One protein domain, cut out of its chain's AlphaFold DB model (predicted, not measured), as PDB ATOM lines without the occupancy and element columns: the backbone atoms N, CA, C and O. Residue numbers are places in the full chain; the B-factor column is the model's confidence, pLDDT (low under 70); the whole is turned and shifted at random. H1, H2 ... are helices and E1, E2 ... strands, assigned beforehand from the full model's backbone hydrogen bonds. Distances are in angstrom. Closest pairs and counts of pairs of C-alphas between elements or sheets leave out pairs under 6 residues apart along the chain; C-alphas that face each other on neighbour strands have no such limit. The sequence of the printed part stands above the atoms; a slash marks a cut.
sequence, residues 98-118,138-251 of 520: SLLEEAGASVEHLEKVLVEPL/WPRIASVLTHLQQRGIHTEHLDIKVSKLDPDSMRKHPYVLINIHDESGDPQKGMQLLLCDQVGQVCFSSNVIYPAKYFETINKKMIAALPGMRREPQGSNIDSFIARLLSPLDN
ATOM      1  N   SER A  98     -23.274  19.250 -15.146       90.38
ATOM      2  CA  SER A  98     -22.588  20.356 -15.830       90.38
ATOM      3  C   SER A  98     -22.819  21.682 -15.094       90.38
ATOM      4  O   SER A  98     -21.866  22.377 -14.757       90.38
ATOM      5  N   LEU A  99     -24.071  21.969 -14.713       89.25
ATOM      6  CA  LEU A  99     -24.420  23.154 -13.912       89.25
ATOM      7  C   LEU A  99     -23.749  23.159 -12.528       89.25
ATOM      8  O   LEU A  99     -23.503  24.220 -11.957       89.25
ATOM      9  N   LEU A 100     -23.488  21.986 -11.944       88.44
ATOM     10  CA  LEU A 100     -22.800  21.875 -10.654       88.44
ATOM     11  C   LEU A 100     -21.292  22.091 -10.786       88.44
ATOM     12  O   LEU A 100     -20.718  22.740  -9.913       88.44
ATOM     13  N   GLU A 101     -20.667  21.576 -11.847       90.56
ATOM     14  CA  GLU A 101     -19.259  21.846 -12.168       90.56
ATOM     15  C   GLU A 101     -19.030  23.339 -12.427       90.56
ATOM     16  O   GLU A 101     -18.097  23.916 -11.868       90.56
ATOM     17  N   GLU A 102     -19.911  23.980 -13.203       87.56
ATOM     18  CA  GLU A 102     -19.885  25.431 -13.451       87.56
ATOM     19  C   GLU A 102     -20.022  26.230 -12.149       87.56
ATOM     20  O   GLU A 102     -19.308  27.205 -11.937       87.56
ATOM     21  N   ALA A 103     -20.861  25.759 -11.223       82.94
ATOM     22  CA  ALA A 103     -20.998  26.338  -9.891       82.94
ATOM     23  C   ALA A 103     -19.848  25.970  -8.923       82.94
ATOM     24  O   ALA A 103     -19.915  26.316  -7.743       82.94
ATOM     25  N   GLY A 104     -18.806  25.261  -9.369       86.38
ATOM     26  CA  GLY A 104     -17.595  24.982  -8.589       86.38
ATOM     27  C   GLY A 104     -17.582  23.667  -7.804       86.38
ATOM     28  O   GLY A 104     -16.668  23.452  -7.006       86.38
ATOM     29  N   ALA A 105     -18.557  22.774  -8.003       89.81
ATOM     30  CA  ALA A 105     -18.500  21.431  -7.428       89.81
ATOM     31  C   ALA A 105     -17.453  20.559  -8.144       89.81
ATOM     32  O   ALA A 105     -17.297  20.618  -9.363       89.81
ATOM     33  N   SER A 106     -16.775  19.683  -7.399       94.44
ATOM     34  CA  SER A 106     -15.918  18.651  -7.994       94.44
ATOM     35  C   SER A 106     -16.795  17.495  -8.464       94.44
ATOM     36  O   SER A 106     -17.344  16.781  -7.625       94.44
ATOM     37  N   VAL A 107     -16.933  17.285  -9.776       96.19
ATOM     38  CA  VAL A 107     -17.674  16.142 -10.330       96.19
ATOM     39  C   VAL A 107     -16.719  15.162 -11.019       96.19
ATOM     40  O   VAL A 107     -15.894  15.522 -11.851       96.19
ATOM     41  N   GLU A 108     -16.806  13.884 -10.651       96.25
ATOM     42  CA  GLU A 108     -15.988  12.798 -11.197       96.25
ATOM     43  C   GLU A 108     -16.886  11.686 -11.754       96.25
ATOM     44  O   GLU A 108     -17.676  11.070 -11.031       96.25
ATOM     45  N   HIS A 109     -16.730  11.359 -13.036       95.12
ATOM     46  CA  HIS A 109     -17.413  10.223 -13.655       95.12
ATOM     47  C   HIS A 109     -16.594   8.939 -13.492       95.12
ATOM     48  O   HIS A 109     -15.518   8.783 -14.067       95.12
ATOM     49  N   LEU A 110     -17.124   7.986 -12.728       94.25
ATOM     50  CA  LEU A 110     -16.459   6.716 -12.459       94.25
ATOM     51  C   LEU A 110     -16.720   5.706 -13.579       94.25
ATOM     52  O   LEU A 110     -17.859   5.477 -13.987       94.25
ATOM     53  N   GLU A 111     -15.685   4.970 -13.980       93.31
ATOM     54  CA  GLU A 111     -15.816   3.865 -14.946       93.31
ATOM     55  C   GLU A 111     -16.570   2.643 -14.385       93.31
ATOM     56  O   GLU A 111     -16.913   1.712 -15.122       93.31
ATOM     57  N   LYS A 112     -16.826   2.627 -13.073       91.94
ATOM     58  CA  LYS A 112     -17.390   1.495 -12.333       91.94
ATOM     59  C   LYS A 112     -18.764   1.792 -11.742       91.94
ATOM     60  O   LYS A 112     -19.156   2.936 -11.518       91.94
ATOM     61  N   VAL A 113     -19.489   0.713 -11.458       91.00
ATOM     62  CA  VAL A 113     -20.806   0.733 -10.815       91.00
ATOM     63  C   VAL A 113     -20.608   0.789  -9.297       91.00
ATOM     64  O   VAL A 113     -20.023  -0.122  -8.723       91.00
ATOM     65  N   LEU A 114     -21.120   1.825  -8.623       87.81
ATOM     66  CA  LEU A 114     -20.987   1.979  -7.161       87.81
ATOM     67  C   LEU A 114     -21.917   1.059  -6.357       87.81
ATOM     68  O   LEU A 114     -21.746   0.897  -5.160       87.81
ATOM     69  N   VAL A 115     -22.956   0.494  -6.967       85.31
ATOM     70  CA  VAL A 115     -23.860  -0.436  -6.278       85.31
ATOM     71  C   VAL A 115     -24.196  -1.564  -7.228       85.31
ATOM     72  O   VAL A 115     -25.048  -1.398  -8.114       85.31
ATOM     73  N   GLU A 116     -23.540  -2.704  -7.028       80.25
ATOM     74  CA  GLU A 116     -23.781  -3.891  -7.841       80.25
ATOM     75  C   GLU A 116     -25.236  -4.369  -7.680       80.25
ATOM     76  O   GLU A 116     -25.753  -4.487  -6.554       80.25
ATOM     77  N   PRO A 117     -25.939  -4.640  -8.791       72.50
ATOM     78  CA  PRO A 117     -27.217  -5.322  -8.733       72.50
ATOM     79  C   PRO A 117     -27.016  -6.755  -8.218       72.50
ATOM     80  O   PRO A 117     -25.994  -7.397  -8.444       72.50
ATOM     81  N   LEU A 118     -28.011  -7.280  -7.500       68.81
ATOM     82  CA  LEU A 118     -27.985  -8.662  -7.019       68.81
ATOM     83  C   LEU A 118     -28.089  -9.622  -8.215       68.81
ATOM     84  O   LEU A 118     -29.188  -9.927  -8.665       68.81
ATOM     85  N   TRP A 138     -39.235  15.615  -9.260       62.75
ATOM     86  CA  TRP A 138     -37.942  16.269  -9.411       62.75
ATOM     87  C   TRP A 138     -36.756  15.324  -9.174       62.75
ATOM     88  O   TRP A 138     -36.856  14.455  -8.295       62.75
ATOM     89  N   PRO A 139     -35.630  15.519  -9.888       70.62
ATOM     90  CA  PRO A 139     -34.387  14.820  -9.593       70.62
ATOM     91  C   PRO A 139     -34.127  14.868  -8.081       70.62
ATOM     92  O   PRO A 139     -34.105  15.941  -7.459       70.62
ATOM     93  N   ARG A 140     -34.023  13.695  -7.444       83.31
ATOM     94  CA  ARG A 140     -33.866  13.596  -5.983       83.31
ATOM     95  C   ARG A 140     -32.565  14.271  -5.570       83.31
ATOM     96  O   ARG A 140     -32.528  14.913  -4.522       83.31
ATOM     97  N   ILE A 141     -31.538  14.152  -6.407       89.44
ATOM     98  CA  ILE A 141     -30.261  14.846  -6.262       89.44
ATOM     99  C   ILE A 141     -30.458  16.367  -6.277       89.44
ATOM    100  O   ILE A 141     -30.066  17.002  -5.303       89.44
ATOM    101  N   ALA A 142     -31.142  16.944  -7.275       87.44
ATOM    102  CA  ALA A 142     -31.399  18.393  -7.322       87.44
ATOM    103  C   ALA A 142     -32.116  18.889  -6.056       87.44
ATOM    104  O   ALA A 142     -31.716  19.884  -5.457       87.44
ATOM    105  N   SER A 143     -33.113  18.137  -5.577       86.00
ATOM    106  CA  SER A 143     -33.817  18.472  -4.331       86.00
ATOM    107  C   SER A 143     -32.873  18.469  -3.122       86.00
ATOM    108  O   SER A 143     -32.890  19.396  -2.316       86.00
ATOM    109  N   VAL A 144     -32.028  17.441  -2.989       88.69
ATOM    110  CA  VAL A 144     -31.028  17.376  -1.912       88.69
ATOM    111  C   VAL A 144     -30.073  18.567  -1.983       88.69
ATOM    112  O   VAL A 144     -29.830  19.191  -0.952       88.69
ATOM    113  N   LEU A 145     -29.588  18.917  -3.175       89.62
ATOM    114  CA  LEU A 145     -28.655  20.023  -3.391       89.62
ATOM    115  C   LEU A 145     -29.266  21.381  -3.026       89.62
ATOM    116  O   LEU A 145     -28.653  22.129  -2.267       89.62
ATOM    117  N   THR A 146     -30.504  21.664  -3.444       85.62
ATOM    118  CA  THR A 146     -31.222  22.884  -3.028       85.62
ATOM    119  C   THR A 146     -31.303  22.994  -1.502       85.62
ATOM    120  O   THR A 146     -31.096  24.058  -0.922       85.62
ATOM    121  N   HIS A 147     -31.572  21.886  -0.814       85.69
ATOM    122  CA  HIS A 147     -31.664  21.888   0.644       85.69
ATOM    123  C   HIS A 147     -30.314  21.957   1.367       85.69
ATOM    124  O   HIS A 147     -30.284  22.358   2.538       85.69
ATOM    125  N   LEU A 148     -29.223  21.549   0.715       86.38
ATOM    126  CA  LEU A 148     -27.860  21.771   1.198       86.38
ATOM    127  C   LEU A 148     -27.500  23.258   1.091       86.38
ATOM    128  O   LEU A 148     -27.100  23.845   2.097       86.38
ATOM    129  N   GLN A 149     -27.776  23.895  -0.050       84.19
ATOM    130  CA  GLN A 149     -27.572  25.338  -0.227       84.19
ATOM    131  C   GLN A 149     -28.345  26.171   0.800       84.19
ATOM    132  O   GLN A 149     -27.762  27.030   1.454       84.19
ATOM    133  N   GLN A 150     -29.621  25.853   1.047       81.25
ATOM    134  CA  GLN A 150     -30.431  26.511   2.089       81.25
ATOM    135  C   GLN A 150     -29.830  26.403   3.503       81.25
ATOM    136  O   GLN A 150     -30.226  27.134   4.410       81.25
ATOM    137  N   ARG A 151     -28.902  25.466   3.727       78.56
ATOM    138  CA  ARG A 151     -28.180  25.290   4.996       78.56
ATOM    139  C   ARG A 151     -26.806  25.958   5.001       78.56
ATOM    140  O   ARG A 151     -26.084  25.785   5.988       78.56
ATOM    141  N   GLY A 152     -26.455  26.704   3.956       79.88
ATOM    142  CA  GLY A 152     -25.133  27.297   3.756       79.88
ATOM    143  C   GLY A 152     -24.071  26.270   3.367       79.88
ATOM    144  O   GLY A 152     -22.905  26.458   3.684       79.88
ATOM    145  N   ILE A 153     -24.473  25.138   2.779       84.25
ATOM    146  CA  ILE A 153     -23.539  24.182   2.178       84.25
ATOM    147  C   ILE A 153     -23.529  24.474   0.687       84.25
ATOM    148  O   ILE A 153     -24.448  24.094  -0.042       84.25
ATOM    149  N   HIS A 154     -22.508  25.212   0.281       84.94
ATOM    150  CA  HIS A 154     -22.307  25.660  -1.089       84.94
ATOM    151  C   HIS A 154     -21.618  24.581  -1.941       84.94
ATOM    152  O   HIS A 154     -21.145  23.571  -1.413       84.94
ATOM    153  N   THR A 155     -21.615  24.770  -3.256       87.50
ATOM    154  CA  THR A 155     -21.174  23.793  -4.264       87.50
ATOM    155  C   THR A 155     -19.701  23.427  -4.155       87.50
ATOM    156  O   THR A 155     -19.364  22.259  -4.332       87.50
ATOM    157  N   GLU A 156     -18.845  24.357  -3.746       86.75
ATOM    158  CA  GLU A 156     -17.417  24.137  -3.500       86.75
ATOM    159  C   GLU A 156     -17.135  23.155  -2.348       86.75
ATOM    160  O   GLU A 156     -16.037  22.611  -2.240       86.75
ATOM    161  N   HIS A 157     -18.129  22.880  -1.496       89.31
ATOM    162  CA  HIS A 157     -18.029  21.879  -0.431       89.31
ATOM    163  C   HIS A 157     -18.391  20.464  -0.904       89.31
ATOM    164  O   HIS A 157     -18.400  19.529  -0.093       89.31
ATOM    165  N   LEU A 158     -18.749  20.297  -2.181       93.06
ATOM    166  CA  LEU A 158     -19.277  19.052  -2.726       93.06
ATOM    167  C   LEU A 158     -18.244  18.350  -3.616       93.06
ATOM    168  O   LEU A 158     -17.786  18.897  -4.618       93.06
ATOM    169  N   ASP A 159     -17.951  17.092  -3.282       95.06
ATOM    170  CA  ASP A 159     -17.270  16.135  -4.162       95.06
ATOM    171  C   ASP A 159     -18.277  15.061  -4.594       95.06
ATOM    172  O   ASP A 159     -18.752  14.248  -3.795       95.06
ATOM    173  N   ILE A 160     -18.653  15.097  -5.868       95.75
ATOM    174  CA  ILE A 160     -19.706  14.291  -6.475       95.75
ATOM    175  C   ILE A 160     -19.062  13.250  -7.385       95.75
ATOM    176  O   ILE A 160     -18.407  13.574  -8.365       95.75
ATOM    177  N   LYS A 161     -19.309  11.968  -7.116       96.56
ATOM    178  CA  LYS A 161     -18.855  10.858  -7.957       96.56
ATOM    179  C   LYS A 161     -20.044  10.158  -8.592       96.56
ATOM    180  O   LYS A 161     -20.872   9.550  -7.902       96.56
ATOM    181  N   VAL A 162     -20.123  10.212  -9.914       95.25
ATOM    182  CA  VAL A 162     -21.214   9.643 -10.707       95.25
ATOM    183  C   VAL A 162     -20.813   8.247 -11.169       95.25
ATOM    184  O   VAL A 162     -19.834   8.081 -11.891       95.25
ATOM    185  N   SER A 163     -21.549   7.215 -10.749       94.19
ATOM    186  CA  SER A 163     -21.243   5.844 -11.182       94.19
ATOM    187  C   SER A 163     -21.641   5.567 -12.625       94.19
ATOM    188  O   SER A 163     -22.592   6.144 -13.151       94.19
ATOM    189  N   LYS A 164     -20.984   4.577 -13.231       93.94
ATOM    190  CA  LYS A 164     -21.452   3.978 -14.478       93.94
ATOM    191  C   LYS A 164     -22.765   3.221 -14.254       93.94
ATOM    192  O   LYS A 164     -22.942   2.534 -13.242       93.94
ATOM    193  N   LEU A 165     -23.672   3.298 -15.225       89.88
ATOM    194  CA  LEU A 165     -24.860   2.453 -15.258       89.88
ATOM    195  C   LEU A 165     -24.463   1.010 -15.601       89.88
ATOM    196  O   LEU A 165     -23.733   0.766 -16.558       89.88
ATOM    197  N   ASP A 166     -24.943   0.049 -14.813       86.81
ATOM    198  CA  ASP A 166     -24.752  -1.367 -15.130       86.81
ATOM    199  C   ASP A 166     -25.635  -1.739 -16.340       86.81
ATOM    200  O   ASP A 166     -26.856  -1.580 -16.234       86.81
ATOM    201  N   PRO A 167     -25.063  -2.216 -17.465       85.19
ATOM    202  CA  PRO A 167     -25.832  -2.561 -18.662       85.19
ATOM    203  C   PRO A 167     -26.833  -3.700 -18.428       85.19
ATOM    204  O   PRO A 167     -27.847  -3.763 -19.119       85.19
ATOM    205  N   ASP A 168     -26.593  -4.558 -17.433       82.75
ATOM    206  CA  ASP A 168     -27.469  -5.685 -17.097       82.75
ATOM    207  C   ASP A 168     -28.552  -5.296 -16.070       82.75
ATOM    208  O   ASP A 168     -29.359  -6.122 -15.631       82.75
ATOM    209  N   SER A 169     -28.576  -4.035 -15.631       82.94
ATOM    210  CA  SER A 169     -29.525  -3.543 -14.636       82.94
ATOM    211  C   SER A 169     -30.765  -2.941 -15.293       82.94
ATOM    212  O   SER A 169     -30.676  -2.077 -16.153       82.94
ATOM    213  N   MET A 170     -31.943  -3.220 -14.725       81.69
ATOM    214  CA  MET A 170     -33.210  -2.521 -15.032       81.69
ATOM    215  C   MET A 170     -33.231  -1.046 -14.568       81.69
ATOM    216  O   MET A 170     -34.297  -0.442 -14.411       81.69
ATOM    217  N   ARG A 171     -32.068  -0.474 -14.239       82.62
ATOM    218  CA  ARG A 171     -31.978   0.904 -13.753       82.62
ATOM    219  C   ARG A 171     -31.791   1.826 -14.946       82.62
ATOM    220  O   ARG A 171     -31.052   1.478 -15.852       82.62
ATOM    221  N   LYS A 172     -32.429   2.993 -14.914       86.12
ATOM    222  CA  LYS A 172     -32.237   4.056 -15.912       86.12
ATOM    223  C   LYS A 172     -31.276   5.142 -15.433       86.12
ATOM    224  O   LYS A 172     -30.683   5.822 -16.253       86.12
ATOM    225  N   HIS A 173     -31.106   5.275 -14.117       88.81
ATOM    226  CA  HIS A 173     -30.238   6.280 -13.510       88.81
ATOM    227  C   HIS A 173     -29.141   5.612 -12.673       88.81
ATOM    228  O   HIS A 173     -29.426   4.633 -11.961       88.81
ATOM    229  N   PRO A 174     -27.899   6.119 -12.733       91.69
ATOM    230  CA  PRO A 174     -26.811   5.614 -11.915       91.69
ATOM    231  C   PRO A 174     -27.008   5.966 -10.435       91.69
ATOM    232  O   PRO A 174     -27.897   6.732 -10.052       91.69
ATOM    233  N   TYR A 175     -26.174   5.369  -9.584       93.25
ATOM    234  CA  TYR A 175     -25.977   5.900  -8.239       93.25
ATOM    235  C   TYR A 175     -24.954   7.036  -8.274       93.25
ATOM    236  O   TYR A 175     -23.999   6.998  -9.050       93.25
ATOM    237  N   VAL A 176     -25.144   8.010  -7.400       95.19
ATOM    238  CA  VAL A 176     -24.295   9.188  -7.259       95.19
ATOM    239  C   VAL A 176     -23.860   9.264  -5.808       95.19
ATOM    240  O   VAL A 176     -24.698   9.215  -4.902       95.19
ATOM    241  N   LEU A 177     -22.552   9.310  -5.590       96.19
ATOM    242  CA  LEU A 177     -21.951   9.490  -4.277       96.19
ATOM    243  C   LEU A 177     -21.636  10.972  -4.104       96.19
ATOM    244  O   LEU A 177     -20.908  11.525  -4.912       96.19
ATOM    245  N   ILE A 178     -22.180  11.605  -3.076       95.81
ATOM    246  CA  ILE A 178     -21.950  13.015  -2.767       95.81
ATOM    247  C   ILE A 178     -21.249  13.067  -1.417       95.81
ATOM    248  O   ILE A 178     -21.833  12.692  -0.397       95.81
ATOM    249  N   ASN A 179     -20.001  13.511  -1.415       95.25
ATOM    250  CA  ASN A 179     -19.260  13.855  -0.216       95.25
ATOM    251  C   ASN A 179     -19.472  15.343   0.057       95.25
ATOM    252  O   ASN A 179     -19.306  16.175  -0.829       95.25
ATOM    253  N   ILE A 180     -19.871  15.658   1.280       92.94
ATOM    254  CA  ILE A 180     -20.063  17.015   1.773       92.94
ATOM    255  C   ILE A 180     -18.959  17.247   2.785       92.94
ATOM    256  O   ILE A 180     -18.994  16.669   3.879       92.94
ATOM    257  N   HIS A 181     -17.982  18.047   2.391       88.94
ATOM    258  CA  HIS A 181     -16.857  18.414   3.233       88.94
ATOM    259  C   HIS A 181     -17.288  19.471   4.251       88.94
ATOM    260  O   HIS A 181     -18.188  20.274   3.994       88.94
ATOM    261  N   ASP A 182     -16.686  19.444   5.437       82.00
ATOM    262  CA  ASP A 182     -16.862  20.539   6.387       82.00
ATOM    263  C   ASP A 182     -16.070  21.788   5.947       82.00
ATOM    264  O   ASP A 182     -15.252  21.742   5.029       82.00
ATOM    265  N   GLU A 183     -16.286  22.917   6.630       75.06
ATOM    266  CA  GLU A 183     -15.574  24.185   6.377       75.06
ATOM    267  C   GLU A 183     -14.043  24.059   6.508       75.06
ATOM    268  O   GLU A 183     -13.311  24.947   6.078       75.06
ATOM    269  N   SER A 184     -13.532  22.981   7.122       75.19
ATOM    270  CA  SER A 184     -12.090  22.750   7.222       75.19
ATOM    271  C   SER A 184     -11.491  22.150   5.947       75.19
ATOM    272  O   SER A 184     -10.266  22.053   5.847       75.19
ATOM    273  N   GLY A 185     -12.330  21.748   4.985       69.62
ATOM    274  CA  GLY A 185     -11.908  21.071   3.760       69.62
ATOM    275  C   GLY A 185     -11.303  19.688   4.022       69.62
ATOM    276  O   GLY A 185     -10.624  19.142   3.155       69.62
ATOM    277  N   ASP A 186     -11.500  19.122   5.220       71.94
ATOM    278  CA  ASP A 186     -10.936  17.827   5.590       71.94
ATOM    279  C   ASP A 186     -11.716  16.711   4.872       71.94
ATOM    280  O   ASP A 186     -12.899  16.494   5.152       71.94
ATOM    281  N   PRO A 187     -11.083  15.938   3.971       66.88
ATOM    282  CA  PRO A 187     -11.762  14.889   3.218       66.88
ATOM    283  C   PRO A 187     -12.241  13.720   4.088       66.88
ATOM    284  O   PRO A 187     -12.973  12.858   3.601       66.88
ATOM    285  N   GLN A 188     -11.830  13.651   5.359       69.00
ATOM    286  CA  GLN A 188     -12.271  12.625   6.306       69.00
ATOM    287  C   GLN A 188     -13.398  13.093   7.229       69.00
ATOM    288  O   GLN A 188     -14.035  12.248   7.871       69.00
ATOM    289  N   LYS A 189     -13.656  14.403   7.309       72.06
ATOM    290  CA  LYS A 189     -14.732  14.965   8.127       72.06
ATOM    291  C   LYS A 189     -15.845  15.486   7.236       72.06
ATOM    292  O   LYS A 189     -15.626  16.279   6.330       72.06
ATOM    293  N   GLY A 190     -17.057  15.022   7.508       86.19
ATOM    294  CA  GLY A 190     -18.221  15.478   6.775       86.19
ATOM    295  C   GLY A 190     -19.322  14.441   6.704       86.19
ATOM    296  O   GLY A 190     -19.441  13.548   7.549       86.19
ATOM    297  N   MET A 191     -20.140  14.578   5.672       91.44
ATOM    298  CA  MET A 191     -21.265  13.698   5.412       91.44
ATOM    299  C   MET A 191     -21.136  13.089   4.024       91.44
ATOM    300  O   MET A 191     -20.700  13.737   3.084       91.44
ATOM    301  N   GLN A 192     -21.537  11.836   3.886       94.19
ATOM    302  CA  GLN A 192     -21.553  11.134   2.617       94.19
ATOM    303  C   GLN A 192     -22.965  10.659   2.312       94.19
ATOM    304  O   GLN A 192     -23.615  10.023   3.146       94.19
ATOM    305  N   LEU A 193     -23.426  10.951   1.104       94.94
ATOM    306  CA  LEU A 193     -24.729  10.565   0.590       94.94
ATOM    307  C   LEU A 193     -24.539   9.649  -0.611       94.94
ATOM    308  O   LEU A 193     -23.757   9.945  -1.504       94.94
ATOM    309  N   LEU A 194     -25.281   8.549  -0.663       94.81
ATOM    310  CA  LEU A 194     -25.325   7.662  -1.821       94.81
ATOM    311  C   LEU A 194     -26.757   7.641  -2.352       94.81
ATOM    312  O   LEU A 194     -27.656   7.042  -1.746       94.81
ATOM    313  N   LEU A 195     -26.973   8.341  -3.462       92.88
ATOM    314  CA  LEU A 195     -28.287   8.664  -4.008       92.88
ATOM    315  C   LEU A 195     -28.519   7.996  -5.363       92.88
ATOM    316  O   LEU A 195     -27.583   7.668  -6.078       92.88
ATOM    317  N   CYS A 196     -29.784   7.781  -5.711       90.56
ATOM    318  CA  CYS A 196     -30.202   7.358  -7.041       90.56
ATOM    319  C   CYS A 196     -31.576   7.969  -7.316       90.56
ATOM    320  O   CYS A 196     -32.486   7.837  -6.488       90.56
ATOM    321  N   ASP A 197     -31.720   8.613  -8.470       87.75
ATOM    322  CA  ASP A 197     -32.930   9.363  -8.820       87.75
ATOM    323  C   ASP A 197     -34.098   8.480  -9.246       87.75
ATOM    324  O   ASP A 197     -35.254   8.896  -9.212       87.75
ATOM    325  N   GLN A 198     -33.838   7.209  -9.542       85.25
ATOM    326  CA  GLN A 198     -34.902   6.281  -9.879       85.25
ATOM    327  C   GLN A 198     -35.822   6.005  -8.676       85.25
ATOM    328  O   GLN A 198     -35.394   5.675  -7.558       85.25
ATOM    329  N   VAL A 199     -37.129   6.099  -8.920       78.06
ATOM    330  CA  VAL A 199     -38.170   5.792  -7.933       78.06
ATOM    331  C   VAL A 199     -38.013   4.354  -7.426       78.06
ATOM    332  O   VAL A 199     -37.669   3.435  -8.169       78.06
ATOM    333  N   GLY A 200     -38.197   4.159  -6.118       78.38
ATOM    334  CA  GLY A 200     -38.026   2.852  -5.477       78.38
ATOM    335  C   GLY A 200     -36.567   2.411  -5.299       78.38
ATOM    336  O   GLY A 200     -36.325   1.327  -4.763       78.38
ATOM    337  N   GLN A 201     -35.573   3.224  -5.680       85.38
ATOM    338  CA  GLN A 201     -34.180   2.977  -5.303       85.38
ATOM    339  C   GLN A 201     -33.894   3.467  -3.881       85.38
ATOM    340  O   GLN A 201     -34.432   4.472  -3.419       85.38
ATOM    341  N   VAL A 202     -33.084   2.686  -3.166       87.12
ATOM    342  CA  VAL A 202     -32.665   2.965  -1.787       87.12
ATOM    343  C   VAL A 202     -31.594   4.049  -1.803       87.12
ATOM    344  O   VAL A 202     -30.688   3.973  -2.621       87.12
ATOM    345  N   CYS A 203     -31.668   4.990  -0.870       90.94
ATOM    346  CA  CYS A 203     -30.607   5.961  -0.611       90.94
ATOM    347  C   CYS A 203     -29.917   5.655   0.718       90.94
ATOM    348  O   CYS A 203     -30.513   5.025   1.604       90.94
ATOM    349  N   PHE A 204     -28.683   6.127   0.855       92.38
ATOM    350  CA  PHE A 204     -27.919   5.998   2.088       92.38
ATOM    351  C   PHE A 204     -27.281   7.324   2.500       92.38
ATOM    352  O   PHE A 204     -26.955   8.144   1.642       92.38
ATOM    353  N   SER A 205     -27.104   7.506   3.805       93.25
ATOM    354  CA  SER A 205     -26.389   8.629   4.415       93.25
ATOM    355  C   SER A 205     -25.393   8.125   5.457       93.25
ATOM    356  O   SER A 205     -25.617   7.096   6.097       93.25
ATOM    357  N   SER A 206     -24.284   8.831   5.640       92.06
ATOM    358  CA  SER A 206     -23.246   8.494   6.615       92.06
ATOM    359  C   SER A 206     -22.546   9.758   7.101       92.06
ATOM    360  O   SER A 206     -22.309  10.664   6.314       92.06
ATOM    361  N   ASN A 207     -22.149   9.792   8.374       88.50
ATOM    362  CA  ASN A 207     -21.258  10.834   8.924       88.50
ATOM    363  C   ASN A 207     -19.771  10.462   8.784       88.50
ATOM    364  O   ASN A 207     -18.904  11.024   9.445       88.50
ATOM    365  N   VAL A 208     -19.498   9.405   8.026       89.69
ATOM    366  CA  VAL A 208     -18.166   8.895   7.725       89.69
ATOM    367  C   VAL A 208     -18.059   8.845   6.213       89.69
ATOM    368  O   VAL A 208     -18.913   8.234   5.562       89.69
ATOM    369  N   ILE A 209     -17.019   9.473   5.670       91.50
ATOM    370  CA  ILE A 209     -16.719   9.447   4.241       91.50
ATOM    371  C   ILE A 209     -15.971   8.148   3.935       91.50
ATOM    372  O   ILE A 209     -14.841   7.933   4.375       91.50
ATOM    373  N   TYR A 210     -16.616   7.258   3.183       92.62
ATOM    374  CA  TYR A 210     -15.994   6.039   2.682       92.62
ATOM    375  C   TYR A 210     -15.384   6.274   1.294       92.62
ATOM    376  O   TYR A 210     -16.033   6.880   0.439       92.62
ATOM    377  N   PRO A 211     -14.182   5.750   1.006       92.06
ATOM    378  CA  PRO A 211     -13.642   5.757  -0.349       92.06
ATOM    379  C   PRO A 211     -14.595   5.103  -1.360       92.06
ATOM    380  O   PRO A 211     -15.137   4.029  -1.091       92.06
ATOM    381  N   ALA A 212     -14.730   5.695  -2.552       91.81
ATOM    382  CA  ALA A 212     -15.600   5.202  -3.630       91.81
ATOM    383  C   ALA A 212     -15.395   3.705  -3.934       91.81
ATOM    384  O   ALA A 212     -16.353   2.953  -4.094       91.81
ATOM    385  N   LYS A 213     -14.136   3.251  -3.880       89.06
ATOM    386  CA  LYS A 213     -13.731   1.857  -4.098       89.06
ATOM    387  C   LYS A 213     -14.433   0.843  -3.185       89.06
ATOM    388  O   LYS A 213     -14.582  -0.312  -3.574       89.06
ATOM    389  N   TYR A 214     -14.867   1.236  -1.983       88.06
ATOM    390  CA  TYR A 214     -15.629   0.331  -1.116       88.06
ATOM    391  C   TYR A 214     -16.965  -0.039  -1.746       88.06
ATOM    392  O   TYR A 214     -17.310  -1.218  -1.788       88.06
ATOM    393  N   PHE A 215     -17.677   0.955  -2.276       90.62
ATOM    394  CA  PHE A 215     -19.002   0.802  -2.866       90.62
ATOM    395  C   PHE A 215     -18.983  -0.102  -4.103       90.62
ATOM    396  O   PHE A 215     -19.851  -0.959  -4.247       90.62
ATOM    397  N   GLU A 216     -17.922  -0.029  -4.908       86.94
ATOM    398  CA  GLU A 216     -17.726  -0.868  -6.102       86.94
ATOM    399  C   GLU A 216     -17.779  -2.384  -5.840       86.94
ATOM    400  O   GLU A 216     -17.967  -3.154  -6.773       86.94
ATOM    401  N   THR A 217     -17.575  -2.827  -4.596       83.06
ATOM    402  CA  THR A 217     -17.434  -4.256  -4.248       83.06
ATOM    403  C   THR A 217     -18.554  -4.794  -3.365       83.06
ATOM    404  O   THR A 217     -18.528  -5.960  -2.964       83.06
ATOM    405  N   ILE A 218     -19.532  -3.955  -3.015       86.19
ATOM    406  CA  ILE A 218     -20.545  -4.285  -2.015       86.19
ATOM    407  C   ILE A 218     -21.956  -4.047  -2.549       86.19
ATOM    408  O   ILE A 218     -22.258  -3.072  -3.232       86.19
ATOM    409  N   ASN A 219     -22.873  -4.946  -2.197       87.50
ATOM    410  CA  ASN A 219     -24.284  -4.788  -2.540       87.50
ATOM    411  C   ASN A 219     -25.022  -3.910  -1.509       87.50
ATOM    412  O   ASN A 219     -24.533  -3.632  -0.414       87.50
ATOM    413  N   LYS A 220     -26.275  -3.550  -1.809       88.50
ATOM    414  CA  LYS A 220     -27.133  -2.721  -0.935       88.50
ATOM    415  C   LYS A 220     -27.245  -3.222   0.513       88.50
ATOM    416  O   LYS A 220     -27.359  -2.405   1.423       88.50
ATOM    417  N   LYS A 221     -27.257  -4.544   0.739       87.19
ATOM    418  CA  LYS A 221     -27.346  -5.115   2.098       87.19
ATOM    419  C   LYS A 221     -26.049  -4.893   2.868       87.19
ATOM    420  O   LYS A 221     -26.099  -4.591   4.053       87.19
ATOM    421  N   MET A 222     -24.916  -5.022   2.187       89.88
ATOM    422  CA  MET A 222     -23.596  -4.778   2.762       89.88
ATOM    423  C   MET A 222     -23.376  -3.289   3.045       89.88
ATOM    424  O   MET A 222     -22.895  -2.960   4.122       89.88
ATOM    425  N   ILE A 223     -23.823  -2.392   2.154       90.75
ATOM    426  CA  ILE A 223     -23.802  -0.938   2.399       90.75
ATOM    427  C   ILE A 223     -24.588  -0.600   3.667       90.75
ATOM    428  O   ILE A 223     -24.078   0.087   4.543       90.75
ATOM    429  N   ALA A 224     -25.801  -1.143   3.817       89.56
ATOM    430  CA  ALA A 224     -26.622  -0.933   5.011       89.56
ATOM    431  C   ALA A 224     -25.976  -1.447   6.314       89.56
ATOM    432  O   ALA A 224     -26.414  -1.063   7.395       89.56
ATOM    433  N   ALA A 225     -24.986  -2.337   6.215       91.06
ATOM    434  CA  ALA A 225     -24.251  -2.882   7.349       91.06
ATOM    435  C   ALA A 225     -22.946  -2.120   7.649       91.06
ATOM    436  O   ALA A 225     -22.300  -2.421   8.654       91.06
ATOM    437  N   LEU A 226     -22.547  -1.150   6.812       91.19
ATOM    438  CA  LEU A 226     -21.364  -0.332   7.072       91.19
ATOM    439  C   LEU A 226     -21.557   0.515   8.345       91.19
ATOM    440  O   LEU A 226     -22.640   1.072   8.557       91.19
ATOM    441  N   PRO A 227     -20.526   0.656   9.198       89.50
ATOM    442  CA  PRO A 227     -20.612   1.474  10.405       89.50
ATOM    443  C   PRO A 227     -21.065   2.914  10.119       89.50
ATOM    444  O   PRO A 227     -20.542   3.588   9.242       89.50
ATOM    445  N   GLY A 228     -22.054   3.421  10.852       87.94
ATOM    446  CA  GLY A 228     -22.536   4.798  10.668       87.94
ATOM    447  C   GLY A 228     -23.359   5.046   9.398       87.94
ATOM    448  O   GLY A 228     -23.960   6.114   9.294       87.94
ATOM    449  N   MET A 229     -23.463   4.067   8.494       92.12
ATOM    450  CA  MET A 229     -24.323   4.143   7.319       92.12
ATOM    451  C   MET A 229     -25.783   3.946   7.725       92.12
ATOM    452  O   MET A 229     -26.137   3.025   8.467       92.12
ATOM    453  N   ARG A 230     -26.657   4.808   7.222       90.56
ATOM    454  CA  ARG A 230     -28.097   4.761   7.452       90.56
ATOM    455  C   ARG A 230     -28.797   4.549   6.132       90.56
ATOM    456  O   ARG A 230     -28.518   5.213   5.140       90.56
ATOM    457  N   ARG A 231     -29.729   3.603   6.131       90.12
ATOM    458  CA  ARG A 231     -30.629   3.389   5.006       90.12
ATOM    459  C   ARG A 231     -31.805   4.343   5.131       90.12
ATOM    460  O   ARG A 231     -32.528   4.293   6.126       90.12
ATOM    461  N   GLU A 232     -32.043   5.129   4.095       85.44
ATOM    462  CA  GLU A 232     -33.166   6.053   4.089       85.44
ATOM    463  C   GLU A 232     -34.463   5.359   3.637       85.44
ATOM    464  O   GLU A 232     -34.455   4.609   2.648       85.44
ATOM    465  N   PRO A 233     -35.588   5.560   4.352       73.25
ATOM    466  CA  PRO A 233     -36.860   4.930   4.016       73.25
ATOM    467  C   PRO A 233     -37.365   5.343   2.635       73.25
ATOM    468  O   PRO A 233     -37.398   6.523   2.295       73.25
ATOM    469  N   GLN A 234     -37.820   4.358   1.863       67.75
ATOM    470  CA  GLN A 234     -38.453   4.585   0.567       67.75
ATOM    471  C   GLN A 234     -39.861   5.163   0.760       67.75
ATOM    472  O   GLN A 234     -40.578   4.745   1.667       67.75
ATOM    473  N   GLY A 235     -40.262   6.104  -0.097       59.50
ATOM    474  CA  GLY A 235     -41.648   6.585  -0.168       59.50
ATOM    475  C   GLY A 235     -42.069   7.612   0.888       59.50
ATOM    476  O   GLY A 235     -43.252   7.919   0.985       59.50
ATOM    477  N   SER A 236     -41.151   8.173   1.680       58.00
ATOM    478  CA  SER A 236     -41.463   9.402   2.424       58.00
ATOM    479  C   SER A 236     -41.534  10.597   1.476       58.00
ATOM    480  O   SER A 236     -40.780  10.626   0.504       58.00
ATOM    481  N   ASN A 237     -42.351  11.608   1.806       69.81
ATOM    482  CA  ASN A 237     -42.245  12.938   1.192       69.81
ATOM    483  C   ASN A 237     -40.758  13.356   1.137       69.81
ATOM    484  O   ASN A 237     -40.031  13.132   2.113       69.81
ATOM    485  N   ILE A 238     -40.331  13.927   0.007       69.56
ATOM    486  CA  ILE A 238     -38.975  14.421  -0.235       69.56
ATOM    487  C   ILE A 238     -38.486  15.296   0.924       69.56
ATOM    488  O   ILE A 238     -37.389  15.063   1.416       69.56
ATOM    489  N   ASP A 239     -39.333  16.154   1.495       70.56
ATOM    490  CA  ASP A 239     -38.951  17.004   2.634       70.56
ATOM    491  C   ASP A 239     -38.595  16.186   3.881       70.56
ATOM    492  O   ASP A 239     -37.641  16.476   4.596       70.56
ATOM    493  N   SER A 240     -39.358  15.123   4.155       73.00
ATOM    494  CA  SER A 240     -39.105  14.226   5.292       73.00
ATOM    495  C   SER A 240     -37.903  13.319   5.046       73.00
ATOM    496  O   SER A 240     -37.200  12.952   5.990       73.00
ATOM    497  N   PHE A 241     -37.673  12.936   3.789       74.06
ATOM    498  CA  PHE A 241     -36.460  12.247   3.367       74.06
ATOM    499  C   PHE A 241     -35.246  13.141   3.617       74.06
ATOM    500  O   PHE A 241     -34.358  12.745   4.365       74.06
ATOM    501  N   ILE A 242     -35.266  14.367   3.101       78.06
ATOM    502  CA  ILE A 242     -34.174  15.331   3.213       78.06
ATOM    503  C   ILE A 242     -33.937  15.734   4.666       78.06
ATOM    504  O   ILE A 242     -32.801  15.709   5.125       78.06
ATOM    505  N   ALA A 243     -34.984  16.020   5.440       78.38
ATOM    506  CA  ALA A 243     -34.836  16.353   6.855       78.38
ATOM    507  C   ALA A 243     -34.157  15.228   7.654       78.38
ATOM    508  O   ALA A 243     -33.395  15.508   8.574       78.38
ATOM    509  N   ARG A 244     -34.400  13.952   7.321       76.25
ATOM    510  CA  ARG A 244     -33.696  12.824   7.958       76.25
ATOM    511  C   ARG A 244     -32.274  12.676   7.440       76.25
ATOM    512  O   ARG A 244     -31.368  12.548   8.265       76.25
ATOM    513  N   LEU A 245     -32.106  12.757   6.121       74.12
ATOM    514  CA  LEU A 245     -30.828  12.676   5.419       74.12
ATOM    515  C   LEU A 245     -29.831  13.705   5.966       74.12
ATOM    516  O   LEU A 245     -28.689  13.365   6.243       74.12
ATOM    517  N   LEU A 246     -30.296  14.938   6.182       77.00
ATOM    518  CA  LEU A 246     -29.496  16.080   6.625       77.00
ATOM    519  C   LEU A 246     -29.541  16.305   8.146       77.00
ATOM    520  O   LEU A 246     -28.824  17.157   8.663       77.00
ATOM    521  N   SER A 247     -30.332  15.523   8.895       77.81
ATOM    522  CA  SER A 247     -30.416  15.639  10.362       77.81
ATOM    523  C   SER A 247     -29.071  15.570  11.101       77.81
ATOM    524  O   SER A 247     -28.960  16.205  12.153       77.81
ATOM    525  N   PRO A 248     -28.038  14.841  10.624       69.94
ATOM    526  CA  PRO A 248     -26.740  14.868  11.283       69.94
ATOM    527  C   PRO A 248     -26.069  16.244  11.256       69.94
ATOM    528  O   PRO A 248     -25.523  16.652  12.280       69.94
ATOM    529  N   LEU A 249     -26.189  16.977  10.144       68.56
ATOM    530  CA  LEU A 249     -25.662  18.340  10.007       68.56
ATOM    531  C   LEU A 249     -26.371  19.311  10.960       68.56
ATOM    532  O   LEU A 249     -25.742  20.161  11.594       68.56
ATOM    533  N   ASP A 250     -27.688  19.149  11.109       69.69
ATOM    534  CA  ASP A 250     -28.498  19.997  11.985       69.69
ATOM    535  C   ASP A 250     -28.127  19.815  13.474       69.69
ATOM    536  O   ASP A 250     -28.265  20.748  14.270       69.69
ATOM    537  N   ASN A 251     -27.642  18.632  13.876       59.41
ATOM    538  CA  ASN A 251     -27.205  18.383  15.255       59.41
ATOM    539  C   ASN A 251     -25.864  19.062  15.566       59.41
ATOM    540  O   ASN A 251     -25.687  19.588  16.665       59.41
TER     541      ASN A 251
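AT A GLANCE: This is residues 98 to 118 and 138 to 251 of the 520 residues of an uncharacterized protein of Micavibrio sp (UniProt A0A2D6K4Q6). One twisted sheet of six strands has two helices, H2 and H5, over one face, H2 over E3 and H5 over E5, set at a steep angle to each other. Four short helices, H1, H3, H4 and H6, only graze the sheet, and the loops around Asp 168 and Ser 184 reach farthest apart. The 135 printed residues run H1 E1 H2 E2 E3 E4 E5 H3 H4 E6 H5 H6, and the mixed sheet has the order E1 E2 E3 E4 E5 E6, with E1 and E2 parallel and the other neighbours antiparallel. The class is mixed, helices and strands, with under half of the residues in named elements; the whole is compact, with a radius of gyration of the C-alphas of 13.9 A and spans of 39 by 30 by 29 A.

HOW THE PARTS SIT: H1, residues 98 to 102, only grazes the sheet with residues 98 to 101. Edge strand E1, 106 to 109, is parallel to E2, 158 to 162, with N 108 and O 160 2.8 A apart. E2, E3, 175 to 181, E4, 190 to 196, and E5, 203 to 206, form a meander, each strand the antiparallel neighbour of the one before; N 161 and O 177 are 2.8 A apart, N 178 and O 193 2.8 A, N 194 and O 204 2.9 A. Edge strand E6, 229 to 232, is antiparallel to E5, with N 230 and O 205 2.8 A apart. H2, 140 to 149, runs along the strands at a height over the sheet of 10.0 A. On the same face, H5, 238 to 245, has a height of 10.5 A and touches H2 at a steep tilt of 65 degrees, the C-alphas of Val 144 and Ile 242 being closest at 6.4 A. H3, 212 to 215, H4, 220 to 223, and H6, 247 to 251, only graze the sheet. Every O i to N i+4 pair is within hydrogen-bond range in H1, H2, H5 and H6; H3 and H4 are too short for one.

IN THESE COORDINATES: C-alpha 98, where H1 begins, is at (-22.588, 20.356, -15.830). From first to last C-alpha, H2 measures 14.5 A, E2 12.5 A, E3 19.3 A, E4 20.0 A and H5 10.1 A. C-alpha 190, where E4 begins, is at (-18.221, 15.478, 6.775), and H6 ends with C-alpha 251 at (-27.205, 18.383, 15.255).

THE WHOLE: The C-alphas of Asp 168 and Ser 184 are the two farthest apart, at 40.5 A. Residues 119 to 137 are not printed, and C-alphas 118 and 138 are 27.0 A apart across the cut. The link from E2 to E3 is long, 12 residues. The mean pLDDT of the printed part is 84.9; residues 118, 138, 185, 187 to 188, 234 to 238 and 248 to 251 are under 70.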